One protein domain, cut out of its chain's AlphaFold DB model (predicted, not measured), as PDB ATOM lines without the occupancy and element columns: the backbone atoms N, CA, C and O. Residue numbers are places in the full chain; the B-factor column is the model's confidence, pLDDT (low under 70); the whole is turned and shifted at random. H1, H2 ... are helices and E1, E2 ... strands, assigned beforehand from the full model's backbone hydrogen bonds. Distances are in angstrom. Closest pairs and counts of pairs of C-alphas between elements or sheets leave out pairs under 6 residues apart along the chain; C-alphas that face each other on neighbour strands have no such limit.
ATOM      1  N   LEU A 103       6.322 234.279  22.222       92.12
ATOM      2  CA  LEU A 103       6.643 233.357  21.140       92.12
ATOM      3  C   LEU A 103       8.101 233.543  20.700       92.12
ATOM      4  O   LEU A 103       8.436 234.544  20.072       92.12
ATOM      5  N   LEU A 104       8.947 232.548  20.970       94.81
ATOM      6  CA  LEU A 104      10.347 232.534  20.541       94.81
ATOM      7  C   LEU A 104      10.501 231.940  19.141       94.81
ATOM      8  O   LEU A 104      11.294 232.433  18.340       94.81
ATOM      9  N   GLY A 105       9.732 230.896  18.829       95.31
ATOM     10  CA  GLY A 105       9.768 230.251  17.524       95.31
ATOM     11  C   GLY A 105       8.606 229.302  17.290       95.31
ATOM     12  O   GLY A 105       7.911 228.879  18.213       95.31
ATOM     13  N   LYS A 106       8.371 228.974  16.024       95.81
ATOM     14  CA  LYS A 106       7.264 228.112  15.603       95.81
ATOM     15  C   LYS A 106       7.629 227.349  14.342       95.81
ATOM     16  O   LYS A 106       8.208 227.937  13.432       95.81
ATOM     17  N   ALA A 107       7.233 226.085  14.259       96.62
ATOM     18  CA  ALA A 107       7.263 225.295  13.035       96.62
ATOM     19  C   ALA A 107       5.969 224.503  12.850       96.62
ATOM     20  O   ALA A 107       5.401 223.991  13.812       96.62
ATOM     21  N   THR A 108       5.549 224.340  11.602       95.75
ATOM     22  CA  THR A 108       4.523 223.371  11.213       95.75
ATOM     23  C   THR A 108       5.177 222.334  10.312       95.75
ATOM     24  O   THR A 108       5.790 222.687   9.305       95.75
ATOM     25  N   PHE A 109       5.061 221.054  10.657       95.81
ATOM     26  CA  PHE A 109       5.688 219.968   9.905       95.81
ATOM     27  C   PHE A 109       4.778 218.746   9.790       95.81
ATOM     28  O   PHE A 109       3.851 218.545  10.578       95.81
ATOM     29  N   GLU A 110       5.037 217.950   8.763       95.38
ATOM     30  CA  GLU A 110       4.295 216.734   8.463       95.38
ATOM     31  C   GLU A 110       4.744 215.579   9.372       95.38
ATOM     32  O   GLU A 110       5.934 215.285   9.500       95.38
ATOM     33  N   VAL A 111       3.773 214.901   9.989       95.88
ATOM     34  CA  VAL A 111       3.970 213.736  10.855       95.88
ATOM     35  C   VAL A 111       3.122 212.567  10.376       95.88
ATOM     36  O   VAL A 111       1.970 212.726   9.970       95.88
ATOM     37  N   SER A 112       3.687 211.363  10.446       94.94
ATOM     38  CA  SER A 112       2.979 210.120  10.145       94.94
ATOM     39  C   SER A 112       3.159 209.089  11.255       94.94
ATOM     40  O   SER A 112       4.087 209.147  12.062       94.94
ATOM     41  N   LYS A 113       2.301 208.062  11.253       95.25
ATOM     42  CA  LYS A 113       2.373 206.940  12.203       95.25
ATOM     43  C   LYS A 113       3.753 206.262  12.259       95.25
ATOM     44  O   LYS A 113       4.158 205.787  13.325       95.25
ATOM     45  N   GLY A 114       4.458 206.196  11.125       92.81
ATOM     46  CA  GLY A 114       5.768 205.545  11.010       92.81
ATOM     47  C   GLY A 114       6.858 206.218  11.849       92.81
ATOM     48  O   GLY A 114       7.741 205.539  12.361       92.81
ATOM     49  N   MET A 115       6.728 207.522  12.107       95.88
ATOM     50  CA  MET A 115       7.725 208.301  12.853       95.88
ATOM     51  C   MET A 115       7.862 207.878  14.319       95.88
ATOM     52  O   MET A 115       8.854 208.202  14.966       95.88
ATOM     53  N   SER A 116       6.918 207.090  14.851       95.69
ATOM     54  CA  SER A 116       7.041 206.480  16.185       95.69
ATOM     55  C   SER A 116       8.306 205.627  16.364       95.69
ATOM     56  O   SER A 116       8.719 205.394  17.500       95.69
ATOM     57  N   GLU A 117       8.959 205.208  15.274       95.31
ATOM     58  CA  GLU A 117      10.269 204.552  15.296       95.31
ATOM     59  C   GLU A 117      11.337 205.353  16.057       95.31
ATOM     60  O   GLU A 117      12.092 204.745  16.816       95.31
ATOM     61  N   LEU A 118      11.345 206.691  15.956       97.56
ATOM     62  CA  LEU A 118      12.275 207.582  16.676       97.56
ATOM     63  C   LEU A 118      12.315 207.310  18.184       97.56
ATOM     64  O   LEU A 118      13.362 207.412  18.819       97.56
ATOM     65  N   CYS A 119      11.193 206.885  18.763       97.25
ATOM     66  CA  CYS A 119      11.091 206.591  20.191       97.25
ATOM     67  C   CYS A 119      11.950 205.391  20.623       97.25
ATOM     68  O   CYS A 119      12.170 205.207  21.815       97.25
ATOM     69  N   LYS A 120      12.422 204.554  19.687       96.75
ATOM     70  CA  LYS A 120      13.340 203.433  19.963       96.75
ATOM     71  C   LYS A 120      14.807 203.874  20.040       96.75
ATOM     72  O   LYS A 120      15.660 203.056  20.387       96.75
ATOM     73  N   PHE A 121      15.097 205.116  19.658       97.75
ATOM     74  CA  PHE A 121      16.450 205.646  19.516       97.75
ATOM     75  C   PHE A 121      16.848 206.601  20.632       97.75
ATOM     76  O   PHE A 121      18.020 206.916  20.702       97.75
ATOM     77  N   VAL A 122      15.931 207.033  21.496       97.25
ATOM     78  CA  VAL A 122      16.264 207.876  22.655       97.25
ATOM     79  C   VAL A 122      17.013 207.088  23.734       97.25
ATOM     80  O   VAL A 122      16.840 205.871  23.858       97.25
ATOM     81  N   ALA A 123      17.816 207.792  24.528       95.56
ATOM     82  CA  ALA A 123      18.356 207.269  25.776       95.56
ATOM     83  C   ALA A 123      17.253 207.076  26.837       95.56
ATOM     84  O   ALA A 123      16.126 207.560  26.700       95.56
ATOM     85  N   ASP A 124      17.596 206.337  27.889       90.94
ATOM     86  CA  ASP A 124      16.782 206.174  29.098       90.94
ATOM     87  C   ASP A 124      17.723 206.186  30.309       90.94
ATOM     88  O   ASP A 124      17.850 205.206  31.044       90.94
ATOM     89  N   ASP A 125      18.497 207.270  30.427       88.50
ATOM     90  CA  ASP A 125      19.465 207.454  31.508       88.50
ATOM     91  C   ASP A 125      19.434 208.874  32.086       88.50
ATOM     92  O   ASP A 125      19.058 209.845  31.426       88.50
ATOM     93  N   GLU A 126      19.797 208.991  33.363       85.94
ATOM     94  CA  GLU A 126      19.819 210.270  34.086       85.94
ATOM     95  C   GLU A 126      21.085 211.089  33.794       85.94
ATOM     96  O   GLU A 126      21.107 212.295  34.026       85.94
ATOM     97  N   LEU A 127      22.136 210.449  33.266       90.00
ATOM     98  CA  LEU A 127      23.434 211.079  33.021       90.00
ATOM     99  C   LEU A 127      23.408 211.992  31.791       90.00
ATOM    100  O   LEU A 127      24.134 212.984  31.737       90.00
ATOM    101  N   ARG A 128      22.582 211.665  30.791       91.00
ATOM    102  CA  ARG A 128      22.460 212.399  29.524       91.00
ATOM    103  C   ARG A 128      20.999 212.778  29.272       91.00
ATOM    104  O   ARG A 128      20.415 212.352  28.274       91.00
ATOM    105  N   PRO A 129      20.401 213.632  30.122       88.12
ATOM    106  CA  PRO A 129      18.966 213.911  30.087       88.12
ATOM    107  C   PRO A 129      18.495 214.490  28.747       88.12
ATOM    108  O   PRO A 129      17.382 214.200  28.316       88.12
ATOM    109  N   VAL A 130      19.346 215.245  28.041       91.25
ATOM    110  CA  VAL A 130      19.041 215.774  26.698       91.25
ATOM    111  C   VAL A 130      18.802 214.673  25.657       91.25
ATOM    112  O   VAL A 130      18.030 214.882  24.728       91.25
ATOM    113  N   MET A 131      19.420 213.496  25.815       95.19
ATOM    114  CA  MET A 131      19.297 212.363  24.886       95.19
ATOM    115  C   MET A 131      18.039 211.518  25.127       95.19
ATOM    116  O   MET A 131      17.706 210.664  24.308       95.19
ATOM    117  N   ASN A 132      17.284 211.788  26.196       95.12
ATOM    118  CA  ASN A 132      16.001 211.128  26.468       95.12
ATOM    119  C   ASN A 132      14.855 211.666  25.581       95.12
ATOM    120  O   ASN A 132      13.701 211.249  25.720       95.12
ATOM    121  N   TYR A 133      15.152 212.607  24.679       96.50
ATOM    122  CA  TYR A 133      14.179 213.329  23.865       96.50
ATOM    123  C   TYR A 133      14.498 213.226  22.376       96.50
ATOM    124  O   TYR A 133      15.641 213.040  21.965       96.50
ATOM    125  N   ILE A 134      13.450 213.372  21.571       97.88
ATOM    126  CA  ILE A 134      13.562 213.577  20.127       97.88
ATOM    127  C   ILE A 134      13.778 215.078  19.912       97.88
ATOM    128  O   ILE A 134      13.127 215.879  20.580       97.88
ATOM    129  N   ILE A 135      14.655 215.471  18.994       96.62
ATOM    130  CA  ILE A 135      14.827 216.876  18.609       96.62
ATOM    131  C   ILE A 135      14.210 217.156  17.243       96.62
ATOM    132  O   ILE A 135      14.235 216.299  16.359       96.62
ATOM    133  N   LEU A 136      13.680 218.366  17.071       96.75
ATOM    134  CA  LEU A 136      13.305 218.915  15.768       96.75
ATOM    135  C   LEU A 136      14.457 219.770  15.227       96.75
ATOM    136  O   LEU A 136      14.770 220.815  15.793       96.75
ATOM    137  N   ASP A 137      15.061 219.347  14.116       94.25
ATOM    138  CA  ASP A 137      15.989 220.169  13.335       94.25
ATOM    139  C   ASP A 137      15.232 220.754  12.137       94.25
ATOM    140  O   ASP A 137      15.269 220.238  11.018       94.25
ATOM    141  N   ALA A 138      14.484 221.829  12.405       93.12
ATOM    142  CA  ALA A 138      13.603 222.446  11.416       93.12
ATOM    143  C   ALA A 138      14.365 222.943  10.175       93.12
ATOM    144  O   ALA A 138      13.864 222.832   9.062       93.12
ATOM    145  N   ALA A 139      15.598 223.423  10.358       89.12
ATOM    146  CA  ALA A 139      16.435 223.920   9.268       89.12
ATOM    147  C   ALA A 139      16.881 222.814   8.295       89.12
ATOM    148  O   ALA A 139      17.301 223.117   7.185       89.12
ATOM    149  N   ASN A 140      16.825 221.545   8.712       89.62
ATOM    150  CA  ASN A 140      17.293 220.399   7.924       89.62
ATOM    151  C   ASN A 140      16.167 219.399   7.658       89.62
ATOM    152  O   ASN A 140      16.434 218.277   7.239       89.62
ATOM    153  N   ASN A 141      14.916 219.810   7.893       93.19
ATOM    154  CA  ASN A 141      13.727 219.011   7.626       93.19
ATOM    155  C   ASN A 141      13.796 217.605   8.237       93.19
ATOM    156  O   ASN A 141      13.485 216.616   7.569       93.19
ATOM    157  N   CYS A 142      14.225 217.483   9.497       94.25
ATOM    158  CA  CYS A 142      14.293 216.178  10.147       94.25
ATOM    159  C   CYS A 142      13.984 216.203  11.647       94.25
ATOM    160  O   CYS A 142      14.133 217.204  12.351       94.25
ATOM    161  N   LEU A 143      13.546 215.042  12.130       97.56
ATOM    162  CA  LEU A 143      13.502 214.700  13.543       97.56
ATOM    163  C   LEU A 143      14.659 213.756  13.855       97.56
ATOM    164  O   LEU A 143      14.901 212.809  13.107       97.56
ATOM    165  N   VAL A 144      15.342 213.976  14.975       97.62
ATOM    166  CA  VAL A 144      16.523 213.186  15.342       97.62
ATOM    167  C   VAL A 144      16.395 212.628  16.752       97.62
ATOM    168  O   VAL A 144      15.943 213.315  17.665       97.62
ATOM    169  N   ALA A 145      16.809 211.378  16.941       98.19
ATOM    170  CA  ALA A 145      16.912 210.740  18.251       98.19
ATOM    171  C   ALA A 145      18.163 209.859  18.325       98.19
ATOM    172  O   ALA A 145      18.523 209.206  17.344       98.19
ATOM    173  N   SER A 146      18.827 209.836  19.482       96.88
ATOM    174  CA  SER A 146      20.003 208.995  19.725       96.88
ATOM    175  C   SER A 146      20.150 208.612  21.196       96.88
ATOM    176  O   SER A 146      19.776 209.377  22.080       96.88
ATOM    177  N   ASP A 147      20.744 207.444  21.445       94.56
ATOM    178  CA  ASP A 147      21.114 206.942  22.772       94.56
ATOM    179  C   ASP A 147      22.642 206.884  22.972       94.56
ATOM    180  O   ASP A 147      23.141 206.416  23.998       94.56
ATOM    181  N   ALA A 156      11.372 214.862   8.018       93.00
ATOM    182  CA  ALA A 156      10.154 215.526   8.443       93.00
ATOM    183  C   ALA A 156       9.983 216.784   7.599       93.00
ATOM    184  O   ALA A 156      10.707 217.761   7.773       93.00
ATOM    185  N   LYS A 157       9.030 216.761   6.668       93.06
ATOM    186  CA  LYS A 157       8.786 217.903   5.790       93.06
ATOM    187  C   LYS A 157       8.260 219.082   6.611       93.06
ATOM    188  O   LYS A 157       7.113 219.060   7.064       93.06
ATOM    189  N   VAL A 158       9.096 220.101   6.797       93.50
ATOM    190  CA  VAL A 158       8.721 221.350   7.465       93.50
ATOM    191  C   VAL A 158       8.063 222.249   6.429       93.50
ATOM    192  O   VAL A 158       8.645 222.574   5.400       93.50
ATOM    193  N   LEU A 159       6.805 222.605   6.674       93.25
ATOM    194  CA  LEU A 159       6.007 223.432   5.768       93.25
ATOM    195  C   LEU A 159       6.318 224.916   5.955       93.25
ATOM    196  O   LEU A 159       6.354 225.678   4.994       93.25
ATOM    197  N   GLU A 160       6.527 225.311   7.205       92.00
ATOM    198  CA  GLU A 160       6.850 226.669   7.618       92.00
ATOM    199  C   GLU A 160       7.614 226.608   8.940       92.00
ATOM    200  O   GLU A 160       7.296 225.792   9.811       92.00
ATOM    201  N   HIS A 161       8.610 227.475   9.105       94.50
ATOM    202  CA  HIS A 161       9.229 227.720  10.399       94.50
ATOM    203  C   HIS A 161       9.674 229.178  10.530       94.50
ATOM    204  O   HIS A 161       9.957 229.853   9.543       94.50
ATOM    205  N   SER A 162       9.717 229.677  11.762       93.69
ATOM    206  CA  SER A 162      10.111 231.049  12.092       93.69
ATOM    207  C   SER A 162      10.656 231.125  13.517       93.69
ATOM    208  O   SER A 162      10.360 230.255  14.340       93.69
ATOM    209  N   GLY A 163      11.429 232.173  13.802       94.56
ATOM    210  CA  GLY A 163      12.020 232.400  15.120       94.56
ATOM    211  C   GLY A 163      13.072 231.358  15.514       94.56
ATOM    212  O   GLY A 163      13.626 230.658  14.664       94.56
ATOM    213  N   ASP A 164      13.358 231.277  16.812       92.75
ATOM    214  CA  ASP A 164      14.297 230.319  17.391       92.75
ATOM    215  C   ASP A 164      13.608 228.986  17.717       92.75
ATOM    216  O   ASP A 164      12.701 228.908  18.541       92.75
ATOM    217  N   LEU A 165      14.084 227.912  17.088       93.88
ATOM    218  CA  LEU A 165      13.693 226.526  17.376       93.88
ATOM    219  C   LEU A 165      14.890 225.688  17.842       93.88
ATOM    220  O   LEU A 165      14.856 224.456  17.812       93.88
ATOM    221  N   SER A 166      15.979 226.335  18.256       90.44
ATOM    222  CA  SER A 166      17.121 225.631  18.820       90.44
ATOM    223  C   SER A 166      16.708 224.872  20.081       90.44
ATOM    224  O   SER A 166      15.960 225.372  20.924       90.44
ATOM    225  N   ASN A 167      17.216 223.641  20.202       89.38
ATOM    226  CA  ASN A 167      16.917 222.745  21.322       89.38
ATOM    227  C   ASN A 167      15.408 222.474  21.489       89.38
ATOM    228  O   ASN A 167      14.907 222.359  22.608       89.38
ATOM    229  N   PHE A 168      14.672 222.370  20.377       95.19
ATOM    230  CA  PHE A 168      13.264 221.990  20.415       95.19
ATOM    231  C   PHE A 168      13.112 220.493  20.705       95.19
ATOM    232  O   PHE A 168      13.353 219.645  19.842       95.19
ATOM    233  N   TYR A 169      12.704 220.175  21.931       94.81
ATOM    234  CA  TYR A 169      12.566 218.814  22.438       94.81
ATOM    235  C   TYR A 169      11.137 218.296  22.323       94.81
ATOM    236  O   TYR A 169      10.169 218.971  22.663       94.81
ATOM    237  N   ILE A 170      11.019 217.034  21.925       95.94
ATOM    238  CA  ILE A 170       9.766 216.301  21.796       95.94
ATOM    239  C   ILE A 170       9.832 215.062  22.692       95.94
ATOM    240  O   ILE A 170      10.773 214.266  22.638       95.94
ATOM    241  N   SER A 171       8.803 214.874  23.524       95.00
ATOM    242  CA  SER A 171       8.732 213.732  24.436       95.00
ATOM    243  C   SER A 171       8.457 212.455  23.642       95.00
ATOM    244  O   SER A 171       7.411 212.379  22.992       95.00
ATOM    245  N   PRO A 172       9.288 211.401  23.757       96.38
ATOM    246  CA  PRO A 172       9.060 210.147  23.038       96.38
ATOM    247  C   PRO A 172       7.730 209.496  23.443       96.38
ATOM    248  O   PRO A 172       6.988 208.994  22.602       96.38
ATOM    249  N   LYS A 173       7.354 209.570  24.729       94.25
ATOM    250  CA  LYS A 173       6.088 209.009  25.230       94.25
ATOM    251  C   LYS A 173       4.875 209.709  24.613       94.25
ATOM    252  O   LYS A 173       3.941 209.041  24.174       94.25
ATOM    253  N   LYS A 174       4.880 211.045  24.571       94.56
ATOM    254  CA  LYS A 174       3.774 211.820  23.986       94.56
ATOM    255  C   LYS A 174       3.743 211.683  22.468       94.56
ATOM    256  O   LYS A 174       2.672 211.454  21.917       94.56
ATOM    257  N   PHE A 175       4.900 211.718  21.815       96.50
ATOM    258  CA  PHE A 175       5.009 211.553  20.369       96.50
ATOM    259  C   PHE A 175       4.519 210.178  19.903       96.50
ATOM    260  O   PHE A 175       3.748 210.087  18.950       96.50
ATOM    261  N   ALA A 176       4.852 209.109  20.632       96.62
ATOM    262  CA  ALA A 176       4.312 207.777  20.370       96.62
ATOM    263  C   ALA A 176       2.778 207.730  20.494       96.62
ATOM    264  O   ALA A 176       2.113 207.083  19.683       96.62
ATOM    265  N   LEU A 177       2.197 208.426  21.481       94.44
ATOM    266  CA  LEU A 177       0.741 208.530  21.628       94.44
ATOM    267  C   LEU A 177       0.101 209.294  20.461       94.44
ATOM    268  O   LEU A 177      -0.933 208.850  19.964       94.44
ATOM    269  N   MET A 178       0.721 210.387  20.004       94.94
ATOM    270  CA  MET A 178       0.272 211.144  18.827       94.94
ATOM    271  C   MET A 178       0.301 210.260  17.577       94.94
ATOM    272  O   MET A 178      -0.732 210.047  16.945       94.94
ATOM    273  N   CYS A 179       1.444 209.628  17.291       95.81
ATOM    274  CA  CYS A 179       1.603 208.712  16.161       95.81
ATOM    275  C   CYS A 179       0.608 207.540  16.208       95.81
ATOM    276  O   CYS A 179       0.157 207.056  15.172       95.81
ATOM    277  N   LYS A 180       0.236 207.061  17.404       95.19
ATOM    278  CA  LYS A 180      -0.738 205.970  17.561       95.19
ATOM    279  C   LYS A 180      -2.152 206.369  17.126       95.19
ATOM    280  O   LYS A 180      -2.879 205.492  16.654       95.19
ATOM    281  N   LYS A 181      -2.534 207.642  17.288       93.62
ATOM    282  CA  LYS A 181      -3.829 208.173  16.828       93.62
ATOM    283  C   LYS A 181      -3.893 208.333  15.306       93.62
ATOM    284  O   LYS A 181      -4.970 208.220  14.729       93.62
ATOM    285  N   MET A 182      -2.746 208.507  14.658       95.19
ATOM    286  CA  MET A 182      -2.646 208.649  13.208       95.19
ATOM    287  C   MET A 182      -2.959 207.337  12.478       95.19
ATOM    288  O   MET A 182      -2.590 206.234  12.910       95.19
ATOM    289  N   LYS A 183      -3.624 207.442  11.325       94.44
ATOM    290  CA  LYS A 183      -3.875 206.296  10.445       94.44
ATOM    291  C   LYS A 183      -2.631 205.953   9.625       94.44
ATOM    292  O   LYS A 183      -1.785 206.794   9.334       94.44
ATOM    293  N   LYS A 184      -2.497 204.674   9.266       92.75
ATOM    294  CA  LYS A 184      -1.364 204.198   8.462       92.75
ATOM    295  C   LYS A 184      -1.465 204.782   7.048       92.75
ATOM    296  O   LYS A 184      -2.509 204.642   6.423       92.75
ATOM    297  N   GLY A 185      -0.377 205.377   6.559       88.62
ATOM    298  CA  GLY A 185      -0.305 205.987   5.226       88.62
ATOM    299  C   GLY A 185      -0.899 207.395   5.131       88.62
ATOM    300  O   GLY A 185      -0.802 208.007   4.075       88.62
ATOM    301  N   GLU A 186      -1.483 207.918   6.213       94.38
ATOM    302  CA  GLU A 186      -1.923 209.312   6.280       94.38
ATOM    303  C   GLU A 186      -0.822 210.194   6.880       94.38
ATOM    304  O   GLU A 186      -0.039 209.758   7.733       94.38
ATOM    305  N   ILE A 187      -0.792 211.440   6.415       94.12
ATOM    306  CA  ILE A 187       0.116 212.493   6.859       94.12
ATOM    307  C   ILE A 187      -0.721 213.571   7.547       94.12
ATOM    308  O   ILE A 187      -1.801 213.922   7.070       94.12
ATOM    309  N   TYR A 188      -0.216 214.080   8.664       95.38
ATOM    310  CA  TYR A 188      -0.870 215.081   9.496       95.38
ATOM    311  C   TYR A 188       0.069 216.259   9.708       95.38
ATOM    312  O   TYR A 188       1.265 216.064   9.893       95.38
ATOM    313  N   ASN A 189      -0.472 217.473   9.744       93.88
ATOM    314  CA  ASN A 189       0.313 218.652  10.088       93.88
ATOM    315  C   ASN A 189       0.290 218.841  11.602       93.88
ATOM    316  O   ASN A 189      -0.783 218.872  12.207       93.88
ATOM    317  N   VAL A 190       1.471 218.965  12.198       93.56
ATOM    318  CA  VAL A 190       1.647 219.207  13.628       93.56
ATOM    319  C   VAL A 190       2.388 220.525  13.805       93.56
ATOM    320  O   VAL A 190       3.353 220.804  13.094       93.56
ATOM    321  N   THR A 191       1.926 221.336  14.755       91.44
ATOM    322  CA  THR A 191       2.558 222.608  15.099       91.44
ATOM    323  C   THR A 191       3.404 222.441  16.359       91.44
ATOM    324  O   THR A 191       2.931 221.956  17.388       91.44
ATOM    325  N   ALA A 192       4.664 222.844  16.245       94.56
ATOM    326  CA  ALA A 192       5.632 222.993  17.317       94.56
ATOM    327  C   ALA A 192       5.807 224.481  17.625       94.56
ATOM    328  O   ALA A 192       6.077 225.269  16.720       94.56
ATOM    329  N   THR A 193       5.694 224.852  18.895       94.56
ATOM    330  CA  THR A 193       5.812 226.238  19.356       94.56
ATOM    331  C   THR A 193       6.802 226.306  20.510       94.56
ATOM    332  O   THR A 193       6.690 225.535  21.460       94.56
ATOM    333  N   LYS A 194       7.796 227.188  20.416       94.69
ATOM    334  CA  LYS A 194       8.741 227.498  21.490       94.69
ATOM    335  C   LYS A 194       8.338 228.834  22.098       94.69
ATOM    336  O   LYS A 194       8.256 229.832  21.385       94.69
ATOM    337  N   GLU A 195       8.092 228.846  23.398       93.12
ATOM    338  CA  GLU A 195       7.600 230.013  24.133       93.12
ATOM    339  C   GLU A 195       8.485 230.295  25.352       93.12
ATOM    340  O   GLU A 195       9.059 229.373  25.929       93.12
ATOM    341  N   SER A 196       8.592 231.559  25.759       89.62
ATOM    342  CA  SER A 196       9.197 231.979  27.026       89.62
ATOM    343  C   SER A 196       8.099 232.340  28.015       89.62
ATOM    344  O   SER A 196       7.405 233.343  27.853       89.62
ATOM    345  N   VAL A 197       7.937 231.523  29.051       83.44
ATOM    346  CA  VAL A 197       6.961 231.730  30.122       83.44
ATOM    347  C   VAL A 197       7.728 232.126  31.379       83.44
ATOM    348  O   VAL A 197       8.520 231.337  31.896       83.44
ATOM    349  N   ASN A 198       7.545 233.358  31.862       81.50
ATOM    350  CA  ASN A 198       8.287 233.906  33.008       81.50
ATOM    351  C   ASN A 198       9.818 233.776  32.877       81.50
ATOM    352  O   ASN A 198      10.515 233.422  33.831       81.50
ATOM    353  N   GLY A 199      10.345 234.006  31.668       81.31
ATOM    354  CA  GLY A 199      11.775 233.897  31.369       81.31
ATOM    355  C   GLY A 199      12.303 232.461  31.260       81.31
ATOM    356  O   GLY A 199      13.514 232.268  31.168       81.31
ATOM    357  N   LYS A 200      11.427 231.449  31.284       83.94
ATOM    358  CA  LYS A 200      11.785 230.040  31.082       83.94
ATOM    359  C   LYS A 200      11.262 229.554  29.740       83.94
ATOM    360  O   LYS A 200      10.068 229.649  29.465       83.94
ATOM    361  N   GLU A 201      12.145 228.978  28.932       89.75
ATOM    362  CA  GLU A 201      11.752 228.402  27.647       89.75
ATOM    363  C   GLU A 201      10.929 227.120  27.831       89.75
ATOM    364  O   GLU A 201      11.254 226.268  28.664       89.75
ATOM    365  N   CYS A 202       9.904 226.964  26.997       90.44
ATOM    366  CA  CYS A 202       9.034 225.804  26.911       90.44
ATOM    367  C   CYS A 202       8.789 225.436  25.443       90.44
ATOM    368  O   CYS A 202       8.366 226.260  24.637       90.44
ATOM    369  N   ASN A 203       9.030 224.173  25.105       92.88
ATOM    370  CA  ASN A 203       8.704 223.564  23.826       92.88
ATOM    371  C   ASN A 203       7.336 222.889  23.931       92.88
ATOM    372  O   ASN A 203       7.170 221.935  24.699       92.88
ATOM    373  N   LYS A 204       6.377 223.354  23.138       92.31
ATOM    374  CA  LYS A 204       5.006 222.858  23.076       92.31
ATOM    375  C   LYS A 204       4.739 222.173  21.741       92.31
ATOM    376  O   LYS A 204       4.919 222.761  20.679       92.31
ATOM    377  N   LEU A 205       4.291 220.923  21.795       93.00
ATOM    378  CA  LEU A 205       3.836 220.148  20.639       93.00
ATOM    379  C   LEU A 205       2.415 219.652  20.898       93.00
ATOM    380  O   LEU A 205       2.164 219.026  21.934       93.00
ATOM    381  N   GLU A 206       1.503 219.878  19.953       85.38
ATOM    382  CA  GLU A 206       0.092 219.528  20.114       85.38
ATOM    383  C   GLU A 206      -0.484 218.780  18.907       85.38
ATOM    384  O   GLU A 206      -0.297 219.172  17.758       85.38
ATOM    385  N   PHE A 207      -1.218 217.696  19.175       86.25
ATOM    386  CA  PHE A 207      -1.984 216.959  18.169       86.25
ATOM    387  C   PHE A 207      -3.187 216.238  18.799       86.25
ATOM    388  O   PHE A 207      -3.020 215.444  19.726       86.25
ATOM    389  N   GLU A 208      -4.402 216.482  18.288       78.81
ATOM    390  CA  GLU A 208      -5.663 215.858  18.738       78.81
ATOM    391  C   GLU A 208      -5.794 215.751  20.275       78.81
ATOM    392  O   GLU A 208      -5.950 214.654  20.834       78.81
ATOM    393  N   SER A 209      -5.693 216.886  20.975       74.25
ATOM    394  CA  SER A 209      -5.755 216.991  22.448       74.25
ATOM    395  C   SER A 209      -4.628 216.277  23.210       74.25
ATOM    396  O   SER A 209      -4.710 216.099  24.426       74.25
ATOM    397  N   ILE A 210      -3.588 215.802  22.521       79.12
ATOM    398  CA  ILE A 210      -2.340 215.398  23.158       79.12
ATOM    399  C   ILE A 210      -1.419 216.602  23.110       79.12
ATOM    400  O   ILE A 210      -0.986 216.994  22.033       79.12
ATOM    401  N   THR A 211      -1.067 217.110  24.284       82.75
ATOM    402  CA  THR A 211      -0.077 218.176  24.432       82.75
ATOM    403  C   THR A 211       1.171 217.624  25.114       82.75
ATOM    404  O   THR A 211       1.099 216.794  26.041       82.75
ATOM    405  N   SER A 212       2.326 218.047  24.610       85.00
ATOM    406  CA  SER A 212       3.651 217.807  25.171       85.00
ATOM    407  C   SER A 212       4.315 219.149  25.424       85.00
ATOM    408  O   SER A 212       4.622 219.843  24.462       85.00
ATOM    409  N   ASN A 213       4.577 219.457  26.692       87.81
ATOM    410  CA  ASN A 213       5.294 220.653  27.124       87.81
ATOM    411  C   ASN A 213       6.621 220.223  27.748       87.81
ATOM    412  O   ASN A 213       6.630 219.385  28.655       87.81
ATOM    413  N   ILE A 214       7.734 220.739  27.236       87.38
ATOM    414  CA  ILE A 214       9.082 220.406  27.700       87.38
ATOM    415  C   ILE A 214       9.873 221.692  27.891       87.38
ATOM    416  O   ILE A 214      10.102 222.419  26.932       87.38
ATOM    417  N   GLY A 215      10.317 221.950  29.120       85.50
ATOM    418  CA  GLY A 215      11.207 223.074  29.400       85.50
ATOM    419  C   GLY A 215      12.597 222.899  28.786       85.50
ATOM    420  O   GLY A 215      12.946 221.822  28.299       85.50
ATOM    421  N   TYR A 216      13.421 223.939  28.851       87.00
ATOM    422  CA  TYR A 216      14.835 223.829  28.489       87.00
ATOM    423  C   TYR A 216      15.568 222.790  29.357       87.00
ATOM    424  O   TYR A 216      15.471 222.812  30.584       87.00
TER     425      TYR A 216
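Overview. This is residues 103 to 147 and 156 to 216 of the 618 residues of an uncharacterized protein of Prevotella copri (UniProt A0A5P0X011). A twisted sheet of five strands has H3 packed on one face, while its other face is bare of named helices. H1 runs side by side with H3, and the small hairpin E2 and E3 packs on H1, with H2 near the end of E3. The printed part has 106 residues, with three named helices and seven named strands in the order E1 H1 H2 E2 E3 E4 H3 E5 E6 E7. The large sheet, E4 E1 E5 E6 E7, is antiparallel throughout, as is the pair E2 and E3; the class is mixed, helices and strands. The whole is compact, with a radius of gyration of the C-alphas of 13.0 A, and spans 40 by 32 by 27 A.

Along the chain. In the large sheet, E5, residues 187 to 197, is the longest strand at 31.0 A. E1, residues 103 to 112, is 26.0 A long and begins at C-alpha 103 (6.643, 233.357, 21.140). E6 is residues 200 to 207, 23.0 A long, E4 residues 158 to 163, and E7 residues 210 to 215, ending at C-alpha 215 (11.207, 223.074, 29.400). H3, residues 172 to 181, measures 14.4 A, and H1, residues 113 to 120, 13.9 A. H2 is residues 129 to 132, E2 residues 134 to 137 and E3 residues 142 to 146.

Arrangement. E4 and E7 are the edge strands of the large sheet. N 106 and O 162 of E1 and E4 are 2.9 A apart, and N 107 and O 192 of E1 and E5 2.8 A, both within hydrogen-bond range. E5, E6 and E7 form a meander, each strand the antiparallel neighbour of the one before; N 195 and O 202 are 2.9 A apart, N 203 and O 214 2.8 A. H3 is on this sheet, making two layers, helix and sheet; its closest C-alphas to E7 are those of Lys 174 and Ser 212, 6.1 A. E4, H3 and E5 form a split strand-helix-strand unit, two strands running the same way with E1 between them, and its crossover is left-handed. H1 and H3 touch at a shallow tilt of 20 degrees, opposite ways, closest at the C-alphas of Lys 113 and Cys 179, 4.4 A. The closest C-alphas of H1 and E3 are those of Leu 118 and Ala 145, 5.8 A. In the hairpin E2 and E3, N 135 and O 144 are 2.8 A apart; residues 134 to 135 of E2 also pair, antiparallel, with residues 169 to 170. The closest C-alphas of H2 and E3 are those of Met 131 and Ser 146, 6.2 A. In H3 every O i to N i+4 pair is within hydrogen-bond range, in H1 0 of 4 but 5 of 5 O i to N i+3 pairs, and H2 is too short for an i+4 pair.

Size, cuts and confidence. The two C-alphas farthest apart, those of Gly 185 and Asn 198, are 40.3 A apart. Residues 148 to 155 are not printed, and C-alphas 147 and 156 stand 20.0 A apart across this cut. Of the links that are printed whole, none is long. The mean pLDDT of the printed part is 92.5, and no printed residue is under 70.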